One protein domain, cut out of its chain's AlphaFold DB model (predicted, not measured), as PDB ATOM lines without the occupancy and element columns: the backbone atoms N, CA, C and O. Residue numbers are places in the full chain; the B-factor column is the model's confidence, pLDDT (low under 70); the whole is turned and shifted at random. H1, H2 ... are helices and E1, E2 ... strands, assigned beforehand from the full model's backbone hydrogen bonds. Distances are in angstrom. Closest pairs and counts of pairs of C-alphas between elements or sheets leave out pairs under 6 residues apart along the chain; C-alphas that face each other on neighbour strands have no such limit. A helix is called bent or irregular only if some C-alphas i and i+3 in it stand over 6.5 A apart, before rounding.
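This is residues 3 to 143 of the 316 residues of an uncharacterized protein of Gimesia sp (UniProt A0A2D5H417). Three small antiparallel sheets follow one another along the printed part: the sheets E1 E2 E3 and E4 E5 E6 E7 form a small sandwich with crossed strands, and the bent sheet E8 E9 E10 stands off beyond the second of them. The short helix H1 grazes both sheets of the sandwich, and H2 ends the printed part, grazing E4 E5 E6 E7. The 141 residues printed hold ten named strands and two named helices, in the order E1 E2 E3 H1 E4 E5 E6 E7 E8 E9 E10 H2; the class is mixed, helices and strands. The whole is compact, with a radius of gyration of the C-alphas of 16.2 A and spans of 51 by 36 by 28 A.

E1, residues 9 to 15, begins at C-alpha 9 (-30.769, -38.779, -62.576) and is 19.5 A long. E2, residues 19 to 26, measures 22.9 A; E3, residues 32 to 39, measures 20.0 A and bends by 57 degrees at residue 35. H1 is residues 42 to 47. E4, residues 56 to 58, E5, residues 64 to 67, and E6, residues 71 to 74, are short; E7, residues 79 to 85, measures 17.1 A. E8, residues 90 to 98, measures 19.1 A and bends by 85 degrees at residue 94; E9, residues 102 to 112, measures 25.4 A and bends by 84 degrees at residue 109. E10 is residues 125 to 130, 15.6 A. H2, residues 133 to 143, measures 15.0 A and ends at C-alpha 143 (-35.926, -18.647, -43.137).

Each sheet is a meander, each strand the antiparallel neighbour of the one before, and each such pair is a hairpin. N 12 and O 23 of E1 and E2 are 2.8 A apart, and N 22 and O 36 of E2 and E3 2.8 A, within hydrogen-bond range. So are N 57 and O 66 of E4 and E5, 2.9 A, N 67 and O 71 of E5 and E6, 2.8 A, and N 72 and O 82 of E6 and E7, 2.9 A. These two sheets form a sandwich, two sheets face to face, with strands at 46 degrees; the closest C-alphas of E1 and E4 are those of Leu 13 and Met 56, 6.7 A. In the third sheet, N 97 and O 104 of E8 and E9 are 2.9 A apart, and N 103 and O 129 of E9 and E10 2.9 A. E7 and E8 are apart. H2 only just is on the sheet E4 E5 E6 E7, which it only grazes with residues 136 to 140; the closest C-alphas of E7 and H2 are those of Leu 81 and Ile 136, 7.4 A. In H1 and H2 every O i to N i+4 pair is within hydrogen-bond range.

The C-alphas farthest apart, those of Asn 29 and Lys 115, are 54.4 A apart. The printed part has no cut. The link E9 to E10, residues 113 to 124, is long. The mean pLDDT of the printed part is 85.6; residue 49, residues 86 to 94 and residues 109 to 122 are under 70.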
ATOM      1  N   PHE A   3     -25.105 -41.436 -59.466       94.94
ATOM      2  CA  PHE A   3     -26.518 -41.610 -59.814       94.94
ATOM      3  C   PHE A   3     -27.424 -41.335 -58.611       94.94
ATOM      4  O   PHE A   3     -27.047 -41.602 -57.469       94.94
ATOM      5  N   SER A   4     -28.633 -40.828 -58.864       94.44
ATOM      6  CA  SER A   4     -29.688 -40.800 -57.849       94.44
ATOM      7  C   SER A   4     -30.014 -42.221 -57.380       94.44
ATOM      8  O   SER A   4     -29.825 -43.194 -58.113       94.44
ATOM      9  N   ALA A   5     -30.548 -42.356 -56.163       91.50
ATOM     10  CA  ALA A   5     -30.878 -43.664 -55.592       91.50
ATOM     11  C   ALA A   5     -31.894 -44.461 -56.436       91.50
ATOM     12  O   ALA A   5     -31.880 -45.690 -56.422       91.50
ATOM     13  N   ASP A   6     -32.762 -43.773 -57.182       93.19
ATOM     14  CA  ASP A   6     -33.733 -44.385 -58.095       93.19
ATOM     15  C   ASP A   6     -33.211 -44.569 -59.531       93.19
ATOM     16  O   ASP A   6     -33.943 -45.065 -60.389       93.19
ATOM     17  N   GLY A   7     -31.963 -44.174 -59.802       94.94
ATOM     18  CA  GLY A   7     -31.292 -44.334 -61.090       94.94
ATOM     19  C   GLY A   7     -31.844 -43.468 -62.223       94.94
ATOM     20  O   GLY A   7     -31.500 -43.719 -63.376       94.94
ATOM     21  N   LYS A   8     -32.700 -42.479 -61.936       96.19
ATOM     22  CA  LYS A   8     -33.299 -41.608 -62.966       96.19
ATOM     23  C   LYS A   8     -32.456 -40.393 -63.311       96.19
ATOM     24  O   LYS A   8     -32.620 -39.832 -64.391       96.19
ATOM     25  N   GLU A   9     -31.571 -39.984 -62.411       96.94
ATOM     26  CA  GLU A   9     -30.769 -38.779 -62.576       96.94
ATOM     27  C   GLU A   9     -29.283 -39.075 -62.385       96.94
ATOM     28  O   GLU A   9     -28.884 -39.907 -61.566       96.94
ATOM     29  N   LEU A  10     -28.449 -38.346 -63.123       97.00
ATOM     30  CA  LEU A  10     -27.001 -38.329 -62.957       97.00
ATOM     31  C   LEU A  10     -26.561 -36.970 -62.408       97.00
ATOM     32  O   LEU A  10     -26.785 -35.934 -63.028       97.00
ATOM     33  N   GLY A  11     -25.902 -36.982 -61.252       97.00
ATOM     34  CA  GLY A  11     -25.253 -35.816 -60.661       97.00
ATOM     35  C   GLY A  11     -23.822 -35.661 -61.176       97.00
ATOM     36  O   GLY A  11     -23.016 -36.599 -61.117       97.00
ATOM     37  N   LEU A  12     -23.493 -34.468 -61.663       96.31
ATOM     38  CA  LEU A  12     -22.189 -34.093 -62.200       96.31
ATOM     39  C   LEU A  12     -21.627 -32.930 -61.383       96.31
ATOM     40  O   LEU A  12     -22.123 -31.811 -61.467       96.31
ATOM     41  N   LEU A  13     -20.573 -33.196 -60.612       96.06
ATOM     42  CA  LEU A  13     -19.786 -32.155 -59.963       96.06
ATOM     43  C   LEU A  13     -18.650 -31.751 -60.903       96.06
ATOM     44  O   LEU A  13     -17.794 -32.574 -61.233       96.06
ATOM     45  N   LEU A  14     -18.673 -30.502 -61.348       94.44
ATOM     46  CA  LEU A  14     -17.676 -29.898 -62.215       94.44
ATOM     47  C   LEU A  14     -16.888 -28.864 -61.424       94.44
ATOM     48  O   LEU A  14     -17.428 -28.116 -60.609       94.44
ATOM     49  N   MET A  15     -15.591 -28.830 -61.689       90.75
ATOM     50  CA  MET A  15     -14.649 -27.999 -60.966       90.75
ATOM     51  C   MET A  15     -13.738 -27.279 -61.944       90.75
ATOM     52  O   MET A  15     -13.146 -27.912 -62.819       90.75
ATOM     53  N   SER A  16     -13.584 -25.978 -61.749       86.94
ATOM     54  CA  SER A  16     -12.548 -25.163 -62.374       86.94
ATOM     55  C   SER A  16     -11.639 -24.565 -61.296       86.94
ATOM     56  O   SER A  16     -11.761 -24.871 -60.106       86.94
ATOM     57  N   SER A  17     -10.661 -23.754 -61.697       80.06
ATOM     58  CA  SER A  17      -9.824 -23.014 -60.743       80.06
ATOM     59  C   SER A  17     -10.618 -21.982 -59.938       80.06
ATOM     60  O   SER A  17     -10.219 -21.646 -58.831       80.06
ATOM     61  N   ASP A  18     -11.722 -21.500 -60.502       82.69
ATOM     62  CA  ASP A  18     -12.505 -20.348 -60.057       82.69
ATOM     63  C   ASP A  18     -13.970 -20.685 -59.743       82.69
ATOM     64  O   ASP A  18     -14.724 -19.793 -59.372       82.69
ATOM     65  N   SER A  19     -14.407 -21.940 -59.874       89.69
ATOM     66  CA  SER A  19     -15.783 -22.318 -59.547       89.69
ATOM     67  C   SER A  19     -15.952 -23.801 -59.234       89.69
ATOM     68  O   SER A  19     -15.191 -24.664 -59.687       89.69
ATOM     69  N   THR A  20     -17.012 -24.092 -58.485       92.81
ATOM     70  CA  THR A  20     -17.527 -25.440 -58.260       92.81
ATOM     71  C   THR A  20     -19.007 -25.448 -58.620       92.81
ATOM     72  O   THR A  20     -19.792 -24.685 -58.059       92.81
ATOM     73  N   THR A  21     -19.402 -26.307 -59.563       95.12
ATOM     74  CA  THR A  21     -20.796 -26.420 -60.013       95.12
ATOM     75  C   THR A  21     -21.301 -27.843 -59.935       95.12
ATOM     76  O   THR A  21     -20.604 -28.787 -60.295       95.12
ATOM     77  N   LEU A  22     -22.540 -27.996 -59.484       96.25
ATOM     78  CA  LEU A  22     -23.270 -29.249 -59.526       96.25
ATOM     79  C   LEU A  22     -24.369 -29.142 -60.572       96.25
ATOM     80  O   LEU A  22     -25.195 -28.234 -60.518       96.25
ATOM     81  N   TRP A  23     -24.404 -30.109 -61.477       97.12
ATOM     82  CA  TRP A  23     -25.456 -30.282 -62.470       97.12
ATOM     83  C   TRP A  23     -26.178 -31.607 -62.244       97.12
ATOM     84  O   TRP A  23     -25.562 -32.596 -61.847       97.12
ATOM     85  N   THR A  24     -27.471 -31.641 -62.540       97.31
ATOM     86  CA  THR A  24     -28.270 -32.869 -62.592       97.31
ATOM     87  C   THR A  24     -28.756 -33.104 -64.008       97.31
ATOM     88  O   THR A  24     -29.316 -32.190 -64.608       97.31
ATOM     89  N   LEU A  25     -28.569 -34.312 -64.526       97.62
ATOM     90  CA  LEU A  25     -29.056 -34.751 -65.830       97.62
ATOM     91  C   LEU A  25     -30.175 -35.778 -65.637       97.62
ATOM     92  O   LEU A  25     -29.922 -36.845 -65.078       97.62
ATOM     93  N   ASP A  26     -31.376 -35.478 -66.123       97.19
ATOM     94  CA  ASP A  26     -32.468 -36.446 -66.254       97.19
ATOM     95  C   ASP A  26     -32.126 -37.433 -67.380       97.19
ATOM     96  O   ASP A  26     -31.863 -37.045 -68.520       97.19
ATOM     97  N   LEU A  27     -32.092 -38.726 -67.056       97.06
ATOM     98  CA  LEU A  27     -31.660 -39.770 -67.988       97.06
ATOM     99  C   LEU A  27     -32.754 -40.209 -68.966       97.06
ATOM    100  O   LEU A  27     -32.441 -40.837 -69.977       97.06
ATOM    101  N   ALA A  28     -34.021 -39.900 -68.691       97.12
ATOM    102  CA  ALA A  28     -35.134 -40.251 -69.565       97.12
ATOM    103  C   ALA A  28     -35.258 -39.279 -70.745       97.12
ATOM    104  O   ALA A  28     -35.565 -39.704 -71.859       97.12
ATOM    105  N   ASN A  29     -35.026 -37.986 -70.510       96.56
ATOM    106  CA  ASN A  29     -35.188 -36.941 -71.529       96.56
ATOM    107  C   ASN A  29     -33.888 -36.189 -71.877       96.56
ATOM    108  O   ASN A  29     -33.887 -35.397 -72.819       96.56
ATOM    109  N   GLY A  30     -32.789 -36.436 -71.157       95.94
ATOM    110  CA  GLY A  30     -31.494 -35.796 -71.389       95.94
ATOM    111  C   GLY A  30     -31.423 -34.327 -70.958       95.94
ATOM    112  O   GLY A  30     -30.486 -33.631 -71.350       95.94
ATOM    113  N   GLN A  31     -32.393 -33.824 -70.189       97.44
ATOM    114  CA  GLN A  31     -32.398 -32.440 -69.719       97.44
ATOM    115  C   GLN A  31     -31.439 -32.258 -68.545       97.44
ATOM    116  O   GLN A  31     -31.499 -32.982 -67.551       97.44
ATOM    117  N   ALA A  32     -30.570 -31.253 -68.651       96.31
ATOM    118  CA  ALA A  32     -29.671 -30.853 -67.581       96.31
ATOM    119  C   ALA A  32     -30.217 -29.625 -66.841       96.31
ATOM    120  O   ALA A  32     -30.702 -28.679 -67.462       96.31
ATOM    121  N   ALA A  33     -30.079 -29.620 -65.519       95.62
ATOM    122  CA  ALA A  33     -30.381 -28.486 -64.657       95.62
ATOM    123  C   ALA A  33     -29.177 -28.168 -63.766       95.62
ATOM    124  O   ALA A  33     -28.499 -29.073 -63.274       95.62
ATOM    125  N   LEU A  34     -28.914 -26.877 -63.555       94.94
ATOM    126  CA  LEU A  34     -27.942 -26.432 -62.563       94.94
ATOM    127  C   LEU A  34     -28.536 -26.678 -61.172       94.94
ATOM    128  O   LEU A  34     -29.624 -26.190 -60.876       94.94
ATOM    129  N   GLY A  35     -27.839 -27.451 -60.344       92.69
ATOM    130  CA  GLY A  35     -28.247 -27.778 -58.978       92.69
ATOM    131  C   GLY A  35     -27.579 -26.906 -57.916       92.69
ATOM    132  O   GLY A  35     -28.215 -26.583 -56.920       92.69
ATOM    133  N   TYR A  36     -26.313 -26.528 -58.113       94.56
ATOM    134  CA  TYR A  36     -25.572 -25.655 -57.197       94.56
ATOM    135  C   TYR A  36     -24.420 -24.961 -57.921       94.56
ATOM    136  O   TYR A  36     -23.779 -25.564 -58.786       94.56
ATOM    137  N   HIS A  37     -24.118 -23.723 -57.540       92.56
ATOM    138  CA  HIS A  37     -22.941 -22.997 -57.999       92.56
ATOM    139  C   HIS A  37     -22.353 -22.198 -56.843       92.56
ATOM    140  O   HIS A  37     -23.075 -21.521 -56.120       92.56
ATOM    141  N   VAL A  38     -21.033 -22.242 -56.724       89.31
ATOM    142  CA  VAL A  38     -20.282 -21.292 -55.913       89.31
ATOM    143  C   VAL A  38     -19.006 -20.919 -56.649       89.31
ATOM    144  O   VAL A  38     -18.395 -21.754 -57.330       89.31
ATOM    145  N   THR A  39     -18.598 -19.664 -56.504       86.81
ATOM    146  CA  THR A  39     -17.283 -19.218 -56.956       86.81
ATOM    147  C   THR A  39     -16.197 -19.884 -56.100       86.81
ATOM    148  O   THR A  39     -16.404 -20.248 -54.944       86.81
ATOM    149  N   GLY A  40     -15.028 -20.104 -56.672       83.44
ATOM    150  CA  GLY A  40     -13.918 -20.797 -56.035       83.44
ATOM    151  C   GLY A  40     -13.952 -22.321 -56.158       83.44
ATOM    152  O   GLY A  40     -14.981 -22.989 -56.325       83.44
ATOM    153  N   ASN A  41     -12.756 -22.889 -56.069       87.50
ATOM    154  CA  ASN A  41     -12.552 -24.324 -56.039       87.50
ATOM    155  C   ASN A  41     -12.735 -24.841 -54.608       87.50
ATOM    156  O   ASN A  41     -11.886 -24.622 -53.743       87.50
ATOM    157  N   LEU A  42     -13.828 -25.564 -54.361       86.06
ATOM    158  CA  LEU A  42     -14.125 -26.073 -53.025       86.06
ATOM    159  C   LEU A  42     -13.239 -27.252 -52.612       86.06
ATOM    160  O   LEU A  42     -13.089 -27.472 -51.415       86.06
ATOM    161  N   SER A  43     -12.664 -28.018 -53.551       83.44
ATOM    162  CA  SER A  43     -12.115 -29.347 -53.233       83.44
ATOM    163  C   SER A  43     -11.057 -29.331 -52.147       83.44
ATOM    164  O   SER A  43     -11.080 -30.190 -51.278       83.44
ATOM    165  N   GLU A  44     -10.116 -28.396 -52.195       78.81
ATOM    166  CA  GLU A  44      -9.025 -28.380 -51.227       78.81
ATOM    167  C   GLU A  44      -9.545 -27.998 -49.839       78.81
ATOM    168  O   GLU A  44      -9.223 -28.649 -48.846       78.81
ATOM    169  N   ALA A  45     -10.411 -26.987 -49.777       78.94
ATOM    170  CA  ALA A  45     -10.883 -26.430 -48.521       78.94
ATOM    171  C   ALA A  45     -11.928 -27.303 -47.810       78.94
ATOM    172  O   ALA A  45     -11.950 -27.317 -46.579       78.94
ATOM    173  N   THR A  46     -12.767 -28.031 -48.552       82.56
ATOM    174  CA  THR A  46     -13.804 -28.912 -47.989       82.56
ATOM    175  C   THR A  46     -13.314 -30.336 -47.749       82.56
ATOM    176  O   THR A  46     -13.880 -31.027 -46.906       82.56
ATOM    177  N   ARG A  47     -12.246 -30.780 -48.435       80.56
ATOM    178  CA  ARG A  47     -11.616 -32.075 -48.146       80.56
ATOM    179  C   ARG A  47     -10.681 -32.031 -46.940       80.56
ATOM    180  O   ARG A  47     -10.352 -33.090 -46.414       80.56
ATOM    181  N   ASP A  48     -10.201 -30.869 -46.504       74.44
ATOM    182  CA  ASP A  48      -9.308 -30.772 -45.341       74.44
ATOM    183  C   ASP A  48     -10.007 -31.291 -44.057       74.44
ATOM    184  O   ASP A  48     -11.172 -30.961 -43.826       74.44
ATOM    185  N   PRO A  49      -9.354 -32.120 -43.207       68.00
ATOM    186  CA  PRO A  49      -7.935 -32.491 -43.210       68.00
ATOM    187  C   PRO A  49      -7.554 -33.784 -43.948       68.00
ATOM    188  O   PRO A  49      -6.465 -34.319 -43.713       68.00
ATOM    189  N   GLY A  50      -8.398 -34.312 -44.840       72.69
ATOM    190  CA  GLY A  50      -7.991 -35.391 -45.751       72.69
ATOM    191  C   GLY A  50      -9.088 -36.353 -46.197       72.69
ATOM    192  O   GLY A  50      -8.812 -37.548 -46.299       72.69
ATOM    193  N   TYR A  51     -10.290 -35.846 -46.468       81.44
ATOM    194  CA  TYR A  51     -11.361 -36.584 -47.121       81.44
ATOM    195  C   TYR A  51     -10.945 -37.032 -48.527       81.44
ATOM    196  O   TYR A  51     -10.664 -36.215 -49.407       81.44
ATOM    197  N   SER A  52     -10.933 -38.346 -48.736       80.62
ATOM    198  CA  SER A  52     -10.694 -38.981 -50.042       80.62
ATOM    199  C   SER A  52     -11.863 -39.844 -50.517       80.62
ATOM    200  O   SER A  52     -11.671 -40.721 -51.354       80.62
ATOM    201  N   GLY A  53     -13.063 -39.603 -49.983       83.88
ATOM    202  CA  GLY A  53     -14.281 -40.245 -50.467       83.88
ATOM    203  C   GLY A  53     -14.854 -39.614 -51.726       83.88
ATOM    204  O   GLY A  53     -14.197 -38.823 -52.404       83.88
ATOM    205  N   GLU A  54     -16.096 -39.979 -52.030       88.50
ATOM    206  CA  GLU A  54     -16.817 -39.444 -53.178       88.50
ATOM    207  C   GLU A  54     -17.016 -37.930 -53.073       88.50
ATOM    208  O   GLU A  54     -17.521 -37.398 -52.087       88.50
ATOM    209  N   ASP A  55     -16.677 -37.221 -54.146       90.44
ATOM    210  CA  ASP A  55     -16.775 -35.762 -54.185       90.44
ATOM    211  C   ASP A  55     -18.221 -35.253 -54.067       90.44
ATOM    212  O   ASP A  55     -18.448 -34.118 -53.651       90.44
ATOM    213  N   MET A  56     -19.195 -36.090 -54.433       93.06
ATOM    214  CA  MET A  56     -20.621 -35.798 -54.371       93.06
ATOM    215  C   MET A  56     -21.408 -37.082 -54.101       93.06
ATOM    216  O   MET A  56     -21.327 -38.034 -54.879       93.06
ATOM    217  N   VAL A  57     -22.226 -37.062 -53.049       92.88
ATOM    218  CA  VAL A  57     -23.129 -38.154 -52.659       92.88
ATOM    219  C   VAL A  57     -24.564 -37.638 -52.652       92.88
ATOM    220  O   VAL A  57     -24.847 -36.601 -52.049       92.88
ATOM    221  N   TRP A  58     -25.489 -38.346 -53.300       94.06
ATOM    222  CA  TRP A  58     -26.916 -38.028 -53.215       94.06
ATOM    223  C   TRP A  58     -27.454 -38.314 -51.817       94.06
ATOM    224  O   TRP A  58     -27.130 -39.333 -51.205       94.06
ATOM    225  N   PHE A  59     -28.344 -37.454 -51.325       93.69
ATOM    226  CA  PHE A  59     -29.146 -37.839 -50.175       93.69
ATOM    227  C   PHE A  59     -30.117 -38.965 -50.565       93.69
ATOM    228  O   PHE A  59     -30.661 -38.916 -51.671       93.69
ATOM    229  N   PRO A  60     -30.394 -39.944 -49.681       90.56
ATOM    230  CA  PRO A  60     -31.230 -41.096 -50.026       90.56
ATOM    231  C   PRO A  60     -32.621 -40.777 -50.594       90.56
ATOM    232  O   PRO A  60     -33.136 -41.548 -51.396       90.56
ATOM    233  N   ASP A  61     -33.231 -39.659 -50.195       90.81
ATOM    234  CA  ASP A  61     -34.549 -39.217 -50.684       90.81
ATOM    235  C   ASP A  61     -34.479 -38.211 -51.853       90.81
ATOM    236  O   ASP A  61     -35.506 -37.699 -52.293       90.81
ATOM    237  N   GLY A  62     -33.276 -37.903 -52.353       92.44
ATOM    238  CA  GLY A  62     -33.058 -36.970 -53.459       92.44
ATOM    239  C   GLY A  62     -33.210 -35.482 -53.113       92.44
ATOM    240  O   GLY A  62     -33.140 -34.651 -54.022       92.44
ATOM    241  N   ARG A  63     -33.388 -35.109 -51.834       92.75
ATOM    242  CA  ARG A  63     -33.572 -33.703 -51.411       92.75
ATOM    243  C   ARG A  63     -32.326 -32.827 -51.540       92.75
ATOM    244  O   ARG A  63     -32.423 -31.614 -51.383       92.75
ATOM    245  N   GLY A  64     -31.163 -33.413 -51.803       95.75
ATOM    246  CA  GLY A  64     -29.907 -32.678 -51.838       95.75
ATOM    247  C   GLY A  64     -28.687 -33.560 -52.051       95.75
ATOM    248  O   GLY A  64     -28.805 -34.760 -52.322       95.75
ATOM    249  N   TRP A  65     -27.517 -32.950 -51.878       95.62
ATOM    250  CA  TRP A  65     -26.218 -33.593 -52.076       95.62
ATOM    251  C   TRP A  65     -25.267 -33.266 -50.938       95.62
ATOM    252  O   TRP A  65     -25.231 -32.134 -50.463       95.62
ATOM    253  N   LEU A  66     -24.457 -34.240 -50.541       93.81
ATOM    254  CA  LEU A  66     -23.279 -34.013 -49.715       93.81
ATOM    255  C   LEU A  66     -22.062 -33.848 -50.622       93.81
ATOM    256  O   LEU A  66     -21.719 -34.771 -51.360       93.81
ATOM    257  N   LEU A  67     -21.405 -32.694 -50.550       92.94
ATOM    258  CA  LEU A  67     -20.176 -32.401 -51.279       92.94
ATOM    259  C   LEU A  67     -18.962 -32.590 -50.377       92.94
ATOM    260  O   LEU A  67     -18.924 -32.074 -49.256       92.94
ATOM    261  N   TYR A  68     -17.977 -33.330 -50.888       89.50
ATOM    262  CA  TYR A  68     -16.690 -33.613 -50.241       89.50
ATOM    263  C   TYR A  68     -16.804 -34.072 -48.783       89.50
ATOM    264  O   TYR A  68     -15.960 -33.758 -47.949       89.50
ATOM    265  N   GLY A  69     -17.890 -34.770 -48.451       88.00
ATOM    266  CA  GLY A  69     -18.138 -35.235 -47.094       88.00
ATOM    267  C   GLY A  69     -18.473 -34.157 -46.059       88.00
ATOM    268  O   GLY A  69     -18.714 -34.500 -44.903       88.00
ATOM    269  N   ALA A  70     -18.506 -32.883 -46.452       88.81
ATOM    270  CA  ALA A  70     -18.576 -31.755 -45.530       88.81
ATOM    271  C   ALA A  70     -19.856 -30.935 -45.691       88.81
ATOM    272  O   ALA A  70     -20.448 -30.541 -44.693       88.81
ATOM    273  N   TRP A  71     -20.292 -30.646 -46.916       93.12
ATOM    274  CA  TRP A  71     -21.362 -29.676 -47.166       93.12
ATOM    275  C   TRP A  71     -22.622 -30.342 -47.675       93.12
ATOM    276  O   TRP A  71     -22.599 -30.945 -48.742       93.12
ATOM    277  N   PHE A  72     -23.728 -30.192 -46.957       95.06
ATOM    278  CA  PHE A  72     -25.021 -30.620 -47.464       95.06
ATOM    279  C   PHE A  72     -25.756 -29.474 -48.134       95.06
ATOM    280  O   PHE A  72     -26.123 -28.499 -47.478       95.06
ATOM    281  N   ILE A  73     -25.993 -29.624 -49.429       95.31
ATOM    282  CA  ILE A  73     -26.698 -28.662 -50.267       95.31
ATOM    283  C   ILE A  73     -28.151 -29.099 -50.417       95.31
ATOM    284  O   ILE A  73     -28.409 -30.223 -50.852       95.31
ATOM    285  N   ASP A  74     -29.094 -28.213 -50.100       95.06
ATOM    286  CA  ASP A  74     -30.505 -28.428 -50.424       95.06
ATOM    287  C   ASP A  74     -30.759 -28.189 -51.907       95.06
ATOM    288  O   ASP A  74     -30.396 -27.152 -52.462       95.06
ATOM    289  N   ARG A  75     -31.422 -29.149 -52.549       94.62
ATOM    290  CA  ARG A  75     -31.679 -29.115 -53.987       94.62
ATOM    291  C   ARG A  75     -32.616 -27.989 -54.411       94.62
ATOM    292  O   ARG A  75     -32.478 -27.482 -55.521       94.62
ATOM    293  N   LYS A  76     -33.605 -27.640 -53.585       93.00
ATOM    294  CA  LYS A  76     -34.616 -26.635 -53.937       93.00
ATOM    295  C   LYS A  76     -34.084 -25.225 -53.736       93.00
ATOM    296  O   LYS A  76     -34.371 -24.355 -54.548       93.00
ATOM    297  N   LEU A  77     -33.340 -25.014 -52.659       91.00
ATOM    298  CA  LEU A  77     -32.779 -23.714 -52.297       91.00
ATOM    299  C   LEU A  77     -31.455 -23.435 -52.993       91.00
ATOM    300  O   LEU A  77     -31.085 -22.277 -53.119       91.00
ATOM    301  N   GLN A  78     -30.744 -24.484 -53.415       93.25
ATOM    302  CA  GLN A  78     -29.383 -24.388 -53.943       93.25
ATOM    303  C   GLN A  78     -28.429 -23.713 -52.946       93.25
ATOM    304  O   GLN A  78     -27.523 -22.982 -53.324       93.25
ATOM    305  N   GLN A  79     -28.638 -23.970 -51.654       92.19
ATOM    306  CA  GLN A  79     -27.864 -23.407 -50.550       92.19
ATOM    307  C   GLN A  79     -27.385 -24.517 -49.617       92.19
ATOM    308  O   GLN A  79     -28.013 -25.573 -49.489       92.19
ATOM    309  N   VAL A  80     -26.275 -24.265 -48.926       93.88
ATOM    310  CA  VAL A  80     -25.767 -25.157 -47.881       93.88
ATOM    311  C   VAL A  80     -26.746 -25.136 -46.698       93.88
ATOM    312  O   VAL A  80     -26.999 -24.083 -46.126       93.88
ATOM    313  N   LEU A  81     -27.309 -26.269 -46.277       94.56
ATOM    314  CA  LEU A  81     -28.130 -26.315 -45.054       94.56
ATOM    315  C   LEU A  81     -27.313 -26.631 -43.817       94.56
ATOM    316  O   LEU A  81     -27.610 -26.126 -42.736       94.56
ATOM    317  N   TRP A  82     -26.317 -27.499 -43.954       94.62
ATOM    318  CA  TRP A  82     -25.444 -27.849 -42.850       94.62
ATOM    319  C   TRP A  82     -24.051 -28.229 -43.325       94.62
ATOM    320  O   TRP A  82     -23.851 -28.691 -44.451       94.62
ATOM    321  N   THR A  83     -23.091 -28.036 -42.429       92.81
ATOM    322  CA  THR A  83     -21.688 -28.370 -42.644       92.81
ATOM    323  C   THR A  83     -21.204 -29.309 -41.552       92.81
ATOM    324  O   THR A  83     -21.312 -28.974 -40.372       92.81
ATOM    325  N   LEU A  84     -20.642 -30.455 -41.932       88.75
ATOM    326  CA  LEU A  84     -19.897 -31.321 -41.031       88.75
ATOM    327  C   LEU A  84     -18.513 -30.709 -40.794       88.75
ATOM    328  O   LEU A  84     -17.702 -30.624 -41.717       88.75
ATOM    329  N   LYS A  85     -18.235 -30.310 -39.556       82.00
ATOM    330  CA  LYS A  85     -16.895 -29.929 -39.125       82.00
ATOM    331  C   LYS A  85     -16.199 -31.152 -38.531       82.00
ATOM    332  O   LYS A  85     -16.685 -31.714 -37.547       82.00
ATOM    333  N   PRO A  86     -15.072 -31.603 -39.108       68.62
ATOM    334  CA  PRO A  86     -14.268 -32.607 -38.438       68.62
ATOM    335  C   PRO A  86     -13.758 -32.016 -37.120       68.62
ATOM    336  O   PRO A  86     -13.398 -30.836 -37.065       68.62
ATOM    337  N   VAL A  87     -13.678 -32.840 -36.069       60.00
ATOM    338  CA  VAL A  87     -12.921 -32.471 -34.865       60.00
ATOM    339  C   VAL A  87     -11.536 -32.025 -35.323       60.00
ATOM    340  O   VAL A  87     -10.956 -32.682 -36.204       60.00
ATOM    341  N   PRO A  88     -10.978 -30.947 -34.743       60.69
ATOM    342  CA  PRO A  88      -9.605 -30.571 -34.990       60.69
ATOM    343  C   PRO A  88      -8.724 -31.813 -34.982       60.69
ATOM    344  O   PRO A  88      -8.714 -32.600 -34.036       60.69
ATOM    345  N   TYR A  89      -8.004 -31.991 -36.084       59.78
ATOM    346  CA  TYR A  89      -7.040 -33.060 -36.251       59.78
ATOM    347  C   TYR A  89      -7.569 -34.488 -36.469       59.78
ATOM    348  O   TYR A  89      -6.734 -35.388 -36.543       59.78
ATOM    349  N   VAL A  90      -8.874 -34.726 -36.621       61.59
ATOM    350  CA  VAL A  90      -9.396 -36.013 -37.118       61.59
ATOM    351  C   VAL A  90      -9.400 -36.012 -38.642       61.59
ATOM    352  O   VAL A  90     -10.049 -35.176 -39.259       61.59
ATOM    353  N   ILE A  91      -8.703 -36.970 -39.262       67.38
ATOM    354  CA  ILE A  91      -8.785 -37.193 -40.712       67.38
ATOM    355  C   ILE A  91      -9.913 -38.190 -40.999       67.38
ATOM    356  O   ILE A  91      -9.902 -39.299 -40.468       67.38
ATOM    357  N   ILE A  92     -10.859 -37.820 -41.859       66.44
ATOM    358  CA  ILE A  92     -11.884 -38.717 -42.416       66.44
ATOM    359  C   ILE A  92     -11.312 -39.263 -43.719       66.44
ATOM    360  O   ILE A  92     -10.937 -38.448 -44.551       66.44
ATOM    361  N   ARG A  93     -11.162 -40.583 -43.908       63.56
ATOM    362  CA  ARG A  93     -10.320 -41.077 -45.022       63.56
ATOM    363  C   ARG A  93     -10.985 -41.700 -46.231       63.56
ATOM    364  O   ARG A  93     -10.295 -41.781 -47.240       63.56
ATOM    365  N   SER A  94     -12.256 -42.075 -46.243       66.12
ATOM    366  CA  SER A  94     -12.724 -42.757 -47.463       66.12
ATOM    367  C   SER A  94     -14.224 -42.761 -47.627       66.12
ATOM    368  O   SER A  94     -14.724 -42.410 -48.685       66.12
ATOM    369  N   GLU A  95     -14.961 -43.159 -46.600       72.94
ATOM    370  CA  GLU A  95     -16.365 -43.486 -46.797       72.94
ATOM    371  C   GLU A  95     -17.225 -42.715 -45.813       72.94
ATOM    372  O   GLU A  95     -17.028 -42.745 -44.592       72.94
ATOM    373  N   ILE A  96     -18.173 -41.986 -46.389       82.06
ATOM    374  CA  ILE A  96     -19.294 -41.428 -45.662       82.06
ATOM    375  C   ILE A  96     -20.541 -42.112 -46.186       82.06
ATOM    376  O   ILE A  96     -20.822 -42.077 -47.381       82.06
ATOM    377  N   TYR A  97     -21.297 -42.697 -45.269       87.19
ATOM    378  CA  TYR A  97     -22.594 -43.275 -45.571       87.19
ATOM    379  C   TYR A  97     -23.678 -42.330 -45.082       87.19
ATOM    380  O   TYR A  97     -23.746 -42.000 -43.895       87.19
ATOM    381  N   LEU A  98     -24.542 -41.906 -45.996       89.25
ATOM    382  CA  LEU A  98     -25.702 -41.096 -45.665       89.25
ATOM    383  C   LEU A  98     -26.930 -41.971 -45.490       89.25
ATOM    384  O   LEU A  98     -27.292 -42.775 -46.344       89.25
ATOM    385  N   THR A  99     -27.609 -41.746 -44.379       89.50
ATOM    386  CA  THR A  99     -28.963 -42.226 -44.124       89.50
ATOM    387  C   THR A  99     -29.850 -41.010 -43.856       89.50
ATOM    388  O   THR A  99     -29.321 -39.936 -43.559       89.50
ATOM    389  N   PRO A 100     -31.187 -41.149 -43.868       87.50
ATOM    390  CA  PRO A 100     -32.073 -40.036 -43.533       87.50
ATOM    391  C   PRO A 100     -31.728 -39.347 -42.200       87.50
ATOM    392  O   PRO A 100     -31.827 -38.134 -42.092       87.50
ATOM    393  N   ARG A 101     -31.255 -40.102 -41.196       90.38
ATOM    394  CA  ARG A 101     -31.054 -39.598 -39.823       90.38
ATOM    395  C   ARG A 101     -29.599 -39.465 -39.381       90.38
ATOM    396  O   ARG A 101     -29.335 -38.833 -38.359       90.38
ATOM    397  N   TYR A 102     -28.673 -40.086 -40.102       92.19
ATOM    398  CA  TYR A 102     -27.270 -40.170 -39.710       92.19
ATOM    399  C   TYR A 102     -26.345 -40.025 -40.907       92.19
ATOM    400  O   TYR A 102     -26.609 -40.585 -41.972       92.19
ATOM    401  N   LEU A 103     -25.221 -39.366 -40.663       90.81
ATOM    402  CA  LEU A 103     -24.008 -39.455 -41.454       90.81
ATOM    403  C   LEU A 103     -23.059 -40.401 -40.710       90.81
ATOM    404  O   LEU A 103     -22.699 -40.138 -39.566       90.81
ATOM    405  N   LEU A 104     -22.686 -41.523 -41.317       89.69
ATOM    406  CA  LEU A 104     -21.696 -42.438 -40.749       89.69
ATOM    407  C   LEU A 104     -20.346 -42.121 -41.381       89.69
ATOM    408  O   LEU A 104     -20.186 -42.307 -42.585       89.69
ATOM    409  N   ALA A 105     -19.400 -41.632 -40.583       86.00
ATOM    410  CA  ALA A 105     -18.065 -41.274 -41.047       86.00
ATOM    411  C   ALA A 105     -17.034 -42.280 -40.537       86.00
ATOM    412  O   ALA A 105     -16.960 -42.553 -39.335       86.00
ATOM    413  N   GLU A 106     -16.207 -42.810 -41.433       82.75
ATOM    414  CA  GLU A 106     -15.025 -43.567 -41.033       82.75
ATOM    415  C   GLU A 106     -13.872 -42.617 -40.660       82.75
ATOM    416  O   GLU A 106     -13.370 -41.837 -41.474       82.75
ATOM    417  N   THR A 107     -13.426 -42.706 -39.409       77.38
ATOM    418  CA  THR A 107     -12.255 -41.973 -38.907       77.38
ATOM    419  C   THR A 107     -10.965 -42.717 -39.228       77.38
ATOM    420  O   THR A 107     -10.895 -43.939 -39.128       77.38
ATOM    421  N   ALA A 108      -9.908 -41.988 -39.579       71.38
ATOM    422  CA  ALA A 108      -8.597 -42.571 -39.831       71.38
ATOM    423  C   ALA A 108      -7.812 -42.870 -38.544       71.38
ATOM    424  O   ALA A 108      -8.096 -42.384 -37.453       71.38
ATOM    425  N   THR A 109      -6.727 -43.625 -38.714       57.31
ATOM    426  CA  THR A 109      -5.767 -43.980 -37.657       57.31
ATOM    427  C   THR A 109      -4.893 -42.825 -37.173       57.31
ATOM    428  O   THR A 109      -4.204 -42.963 -36.159       57.31
ATOM    429  N   ALA A 110      -4.889 -41.717 -37.917       59.75
ATOM    430  CA  ALA A 110      -4.061 -40.553 -37.674       59.75
ATOM    431  C   ALA A 110      -4.927 -39.410 -37.146       59.75
ATOM    432  O   ALA A 110      -5.688 -38.801 -37.900       59.75
ATOM    433  N   LEU A 111      -4.765 -39.115 -35.859       63.78
ATOM    434  CA  LEU A 111      -5.152 -37.819 -35.313       63.78
ATOM    435  C   LEU A 111      -3.942 -36.894 -35.321       63.78
ATOM    436  O   LEU A 111      -2.815 -37.343 -35.522       63.78
ATOM    437  N   ARG A 112      -4.126 -35.610 -35.050       62.22
ATOM    438  CA  ARG A 112      -3.048 -34.775 -34.507       62.22
ATOM    439  C   ARG A 112      -3.413 -34.326 -33.099       62.22
ATOM    440  O   ARG A 112      -4.583 -34.249 -32.750       62.22
ATOM    441  N   ASP A 113      -2.421 -34.106 -32.252       56.88
ATOM    442  CA  ASP A 113      -2.672 -33.499 -30.945       56.88
ATOM    443  C   ASP A 113      -2.862 -31.976 -31.068       56.88
ATOM    444  O   ASP A 113      -2.690 -31.404 -32.143       56.88
ATOM    445  N   ALA A 114      -3.144 -31.298 -29.951       51.50
ATOM    446  CA  ALA A 114      -3.268 -29.836 -29.888       51.50
ATOM    447  C   ALA A 114      -2.016 -29.068 -30.377       51.50
ATOM    448  O   ALA A 114      -2.062 -27.857 -30.568       51.50
ATOM    449  N   LYS A 115      -0.884 -29.758 -30.579       54.25
ATOM    450  CA  LYS A 115       0.363 -29.210 -31.133       54.25
ATOM    451  C   LYS A 115       0.563 -29.597 -32.604       54.25
ATOM    452  O   LYS A 115       1.635 -29.372 -33.162       54.25
ATOM    453  N   GLY A 116      -0.438 -30.206 -33.238       57.97
ATOM    454  CA  GLY A 116      -0.406 -30.639 -34.629       57.97
ATOM    455  C   GLY A 116       0.475 -31.864 -34.902       57.97
ATOM    456  O   GLY A 116       0.705 -32.173 -36.078       57.97
ATOM    457  N   ARG A 117       0.949 -32.583 -33.872       63.66
ATOM    458  CA  ARG A 117       1.770 -33.799 -34.032       63.66
ATOM    459  C   ARG A 117       0.888 -34.991 -34.368       63.66
ATOM    460  O   ARG A 117      -0.099 -35.210 -33.679       63.66
ATOM    461  N   ALA A 118       1.258 -35.775 -35.379       65.69
ATOM    462  CA  ALA A 118       0.503 -36.966 -35.756       65.69
ATOM    463  C   ALA A 118       0.488 -38.001 -34.613       65.69
ATOM    464  O   ALA A 118       1.527 -38.516 -34.206       65.69
ATOM    465  N   LEU A 119      -0.703 -38.310 -34.112       66.44
ATOM    466  CA  LEU A 119      -0.996 -39.445 -33.250       66.44
ATOM    467  C   LEU A 119      -1.260 -40.642 -34.160       66.44
ATOM    468  O   LEU A 119      -2.343 -40.774 -34.727       66.44
ATOM    469  N   LEU A 120      -0.237 -41.472 -34.342       64.69
ATOM    470  CA  LEU A 120      -0.285 -42.656 -35.196       64.69
ATOM    471  C   LEU A 120      -0.870 -43.859 -34.432       64.69
ATOM    472  O   LEU A 120      -0.865 -43.890 -33.201       64.69
ATOM    473  N   ASN A 121      -1.315 -44.879 -35.170       64.75
ATOM    474  CA  ASN A 121      -1.735 -46.194 -34.660       64.75
ATOM    475  C   ASN A 121      -3.044 -46.241 -33.849       64.75
ATOM    476  O   ASN A 121      -3.256 -47.188 -33.087       64.75
ATOM    477  N   ARG A 122      -3.967 -45.284 -34.018       69.62
ATOM    478  CA  ARG A 122      -5.354 -45.501 -33.561       69.62
ATOM    479  C   ARG A 122      -6.070 -46.458 -34.510       69.62
ATOM    480  O   ARG A 122      -5.781 -46.473 -35.696       69.62
ATOM    481  N   LYS A 123      -6.998 -47.273 -34.006       74.69
ATOM    482  CA  LYS A 123      -7.863 -48.084 -34.877       74.69
ATOM    483  C   LYS A 123      -8.916 -47.169 -35.520       74.69
ATOM    484  O   LYS A 123      -9.482 -46.369 -34.769       74.69
ATOM    485  N   PRO A 124      -9.187 -47.280 -36.835       76.94
ATOM    486  CA  PRO A 124     -10.310 -46.589 -37.460       76.94
ATOM    487  C   PRO A 124     -11.605 -46.910 -36.720       76.94
ATOM    488  O   PRO A 124     -11.794 -48.037 -36.248       76.94
ATOM    489  N   LYS A 125     -12.489 -45.924 -36.596       80.62
ATOM    490  CA  LYS A 125     -13.832 -46.104 -36.037       80.62
ATOM    491  C   LYS A 125     -14.862 -45.572 -37.012       80.62
ATOM    492  O   LYS A 125     -14.688 -44.476 -37.543       80.62
ATOM    493  N   LEU A 126     -15.955 -46.311 -37.161       85.31
ATOM    494  CA  LEU A 126     -17.169 -45.791 -37.766       85.31
ATOM    495  C   LEU A 126     -17.914 -44.960 -36.715       85.31
ATOM    496  O   LEU A 126     -18.294 -45.482 -35.666       85.31
ATOM    497  N   VAL A 127     -18.083 -43.669 -36.984       86.31
ATOM    498  CA  VAL A 127     -18.704 -42.713 -36.066       86.31
ATOM    499  C   VAL A 127     -20.064 -42.292 -36.621       86.31
ATOM    500  O   VAL A 127     -20.122 -41.732 -37.719       86.31
ATOM    501  N   PRO A 128     -21.169 -42.548 -35.896       90.62
ATOM    502  CA  PRO A 128     -22.478 -42.051 -36.281       90.62
ATOM    503  C   PRO A 128     -22.644 -40.591 -35.854       90.62
ATOM    504  O   PRO A 128     -22.656 -40.268 -34.667       90.62
ATOM    505  N   VAL A 129     -22.843 -39.712 -36.828       90.62
ATOM    506  CA  VAL A 129     -23.181 -38.302 -36.629       90.62
ATOM    507  C   VAL A 129     -24.674 -38.131 -36.869       90.62
ATOM    508  O   VAL A 129     -25.172 -38.364 -37.970       90.62
ATOM    509  N   LYS A 130     -25.421 -37.757 -35.828       92.56
ATOM    510  CA  LYS A 130     -26.871 -37.559 -35.934       92.56
ATOM    511  C   LYS A 130     -27.170 -36.254 -36.669       92.56
ATOM    512  O   LYS A 130     -26.734 -35.192 -36.234       92.56
ATOM    513  N   ILE A 131     -27.978 -36.327 -37.723       92.31
ATOM    514  CA  ILE A 131     -28.465 -35.145 -38.439       92.31
ATOM    515  C   ILE A 131     -29.599 -34.522 -37.603       92.31
ATOM    516  O   ILE A 131     -30.576 -35.216 -37.295       92.31
ATOM    517  N   PRO A 132     -29.511 -33.244 -37.190       92.38
ATOM    518  CA  PRO A 132     -30.524 -32.603 -36.354       92.38
ATOM    519  C   PRO A 132     -31.731 -32.144 -37.191       92.38
ATOM    520  O   PRO A 132     -32.019 -30.952 -37.279       92.38
ATOM    521  N   GLU A 133     -32.450 -33.095 -37.797       91.75
ATOM    522  CA  GLU A 133     -33.494 -32.839 -38.805       91.75
ATOM    523  C   GLU A 133     -34.557 -31.837 -38.349       91.75
ATOM    524  O   GLU A 133     -34.845 -30.897 -39.079       91.75
ATOM    525  N   GLN A 134     -35.097 -31.987 -37.133       93.38
ATOM    526  CA  GLN A 134     -36.123 -31.071 -36.624       93.38
ATOM    527  C   GLN A 134     -35.593 -29.638 -36.517       93.38
ATOM    528  O   GLN A 134     -36.256 -28.700 -36.935       93.38
ATOM    529  N   LYS A 135     -34.362 -29.471 -36.021       93.94
ATOM    530  CA  LYS A 135     -33.749 -28.148 -35.861       93.94
ATOM    531  C   LYS A 135     -33.486 -27.486 -37.215       93.94
ATOM    532  O   LYS A 135     -33.678 -26.278 -37.347       93.94
ATOM    533  N   ILE A 136     -33.064 -28.274 -38.206       93.75
ATOM    534  CA  ILE A 136     -32.894 -27.819 -39.591       93.75
ATOM    535  C   ILE A 136     -34.253 -27.421 -40.174       93.75
ATOM    536  O   ILE A 136     -34.370 -26.325 -40.704       93.75
ATOM    537  N   ALA A 137     -35.279 -28.264 -40.031       93.69
ATOM    538  CA  ALA A 137     -36.619 -28.003 -40.550       93.69
ATOM    539  C   ALA A 137     -37.246 -26.739 -39.941       93.69
ATOM    540  O   ALA A 137     -37.745 -25.898 -40.683       93.69
ATOM    541  N   ASP A 138     -37.159 -26.566 -38.619       95.25
ATOM    542  CA  ASP A 138     -37.692 -25.391 -37.919       95.25
ATOM    543  C   ASP A 138     -36.979 -24.106 -38.367       95.25
ATOM    544  O   ASP A 138     -37.620 -23.100 -38.674       95.25
ATOM    545  N   SER A 139     -35.644 -24.145 -38.457       95.31
ATOM    546  CA  SER A 139     -34.839 -22.992 -38.890       95.31
ATOM    547  C   SER A 139     -35.070 -22.670 -40.365       95.31
ATOM    548  O   SER A 139     -35.138 -21.503 -40.741       95.31
ATOM    549  N   LEU A 140     -35.251 -23.695 -41.200       94.06
ATOM    550  CA  LEU A 140     -35.531 -23.519 -42.615       94.06
ATOM    551  C   LEU A 140     -36.933 -22.948 -42.857       94.06
ATOM    552  O   LEU A 140     -37.094 -22.054 -43.685       94.06
ATOM    553  N   ALA A 141     -37.940 -23.405 -42.112       93.62
ATOM    554  CA  ALA A 141     -39.282 -22.833 -42.169       93.62
ATOM    555  C   ALA A 141     -39.280 -21.356 -41.739       93.62
ATOM    556  O   ALA A 141     -39.940 -20.518 -42.360       93.62
ATOM    557  N   ALA A 142     -38.497 -21.009 -40.716       93.75
ATOM    558  CA  ALA A 142     -38.313 -19.630 -40.271       93.75
ATOM    559  C   ALA A 142     -37.608 -18.755 -41.325       93.75
ATOM    560  O   ALA A 142     -38.017 -17.611 -41.541       93.75
ATOM    561  N   TYR A 143     -36.599 -19.299 -42.011       93.19
ATOM    562  CA  TYR A 143     -35.926 -18.647 -43.137       93.19
ATOM    563  C   TYR A 143     -36.888 -18.391 -44.307       93.19
ATOM    564  O   TYR A 143     -37.019 -17.261 -44.770       93.19
TER     565      TYR A 143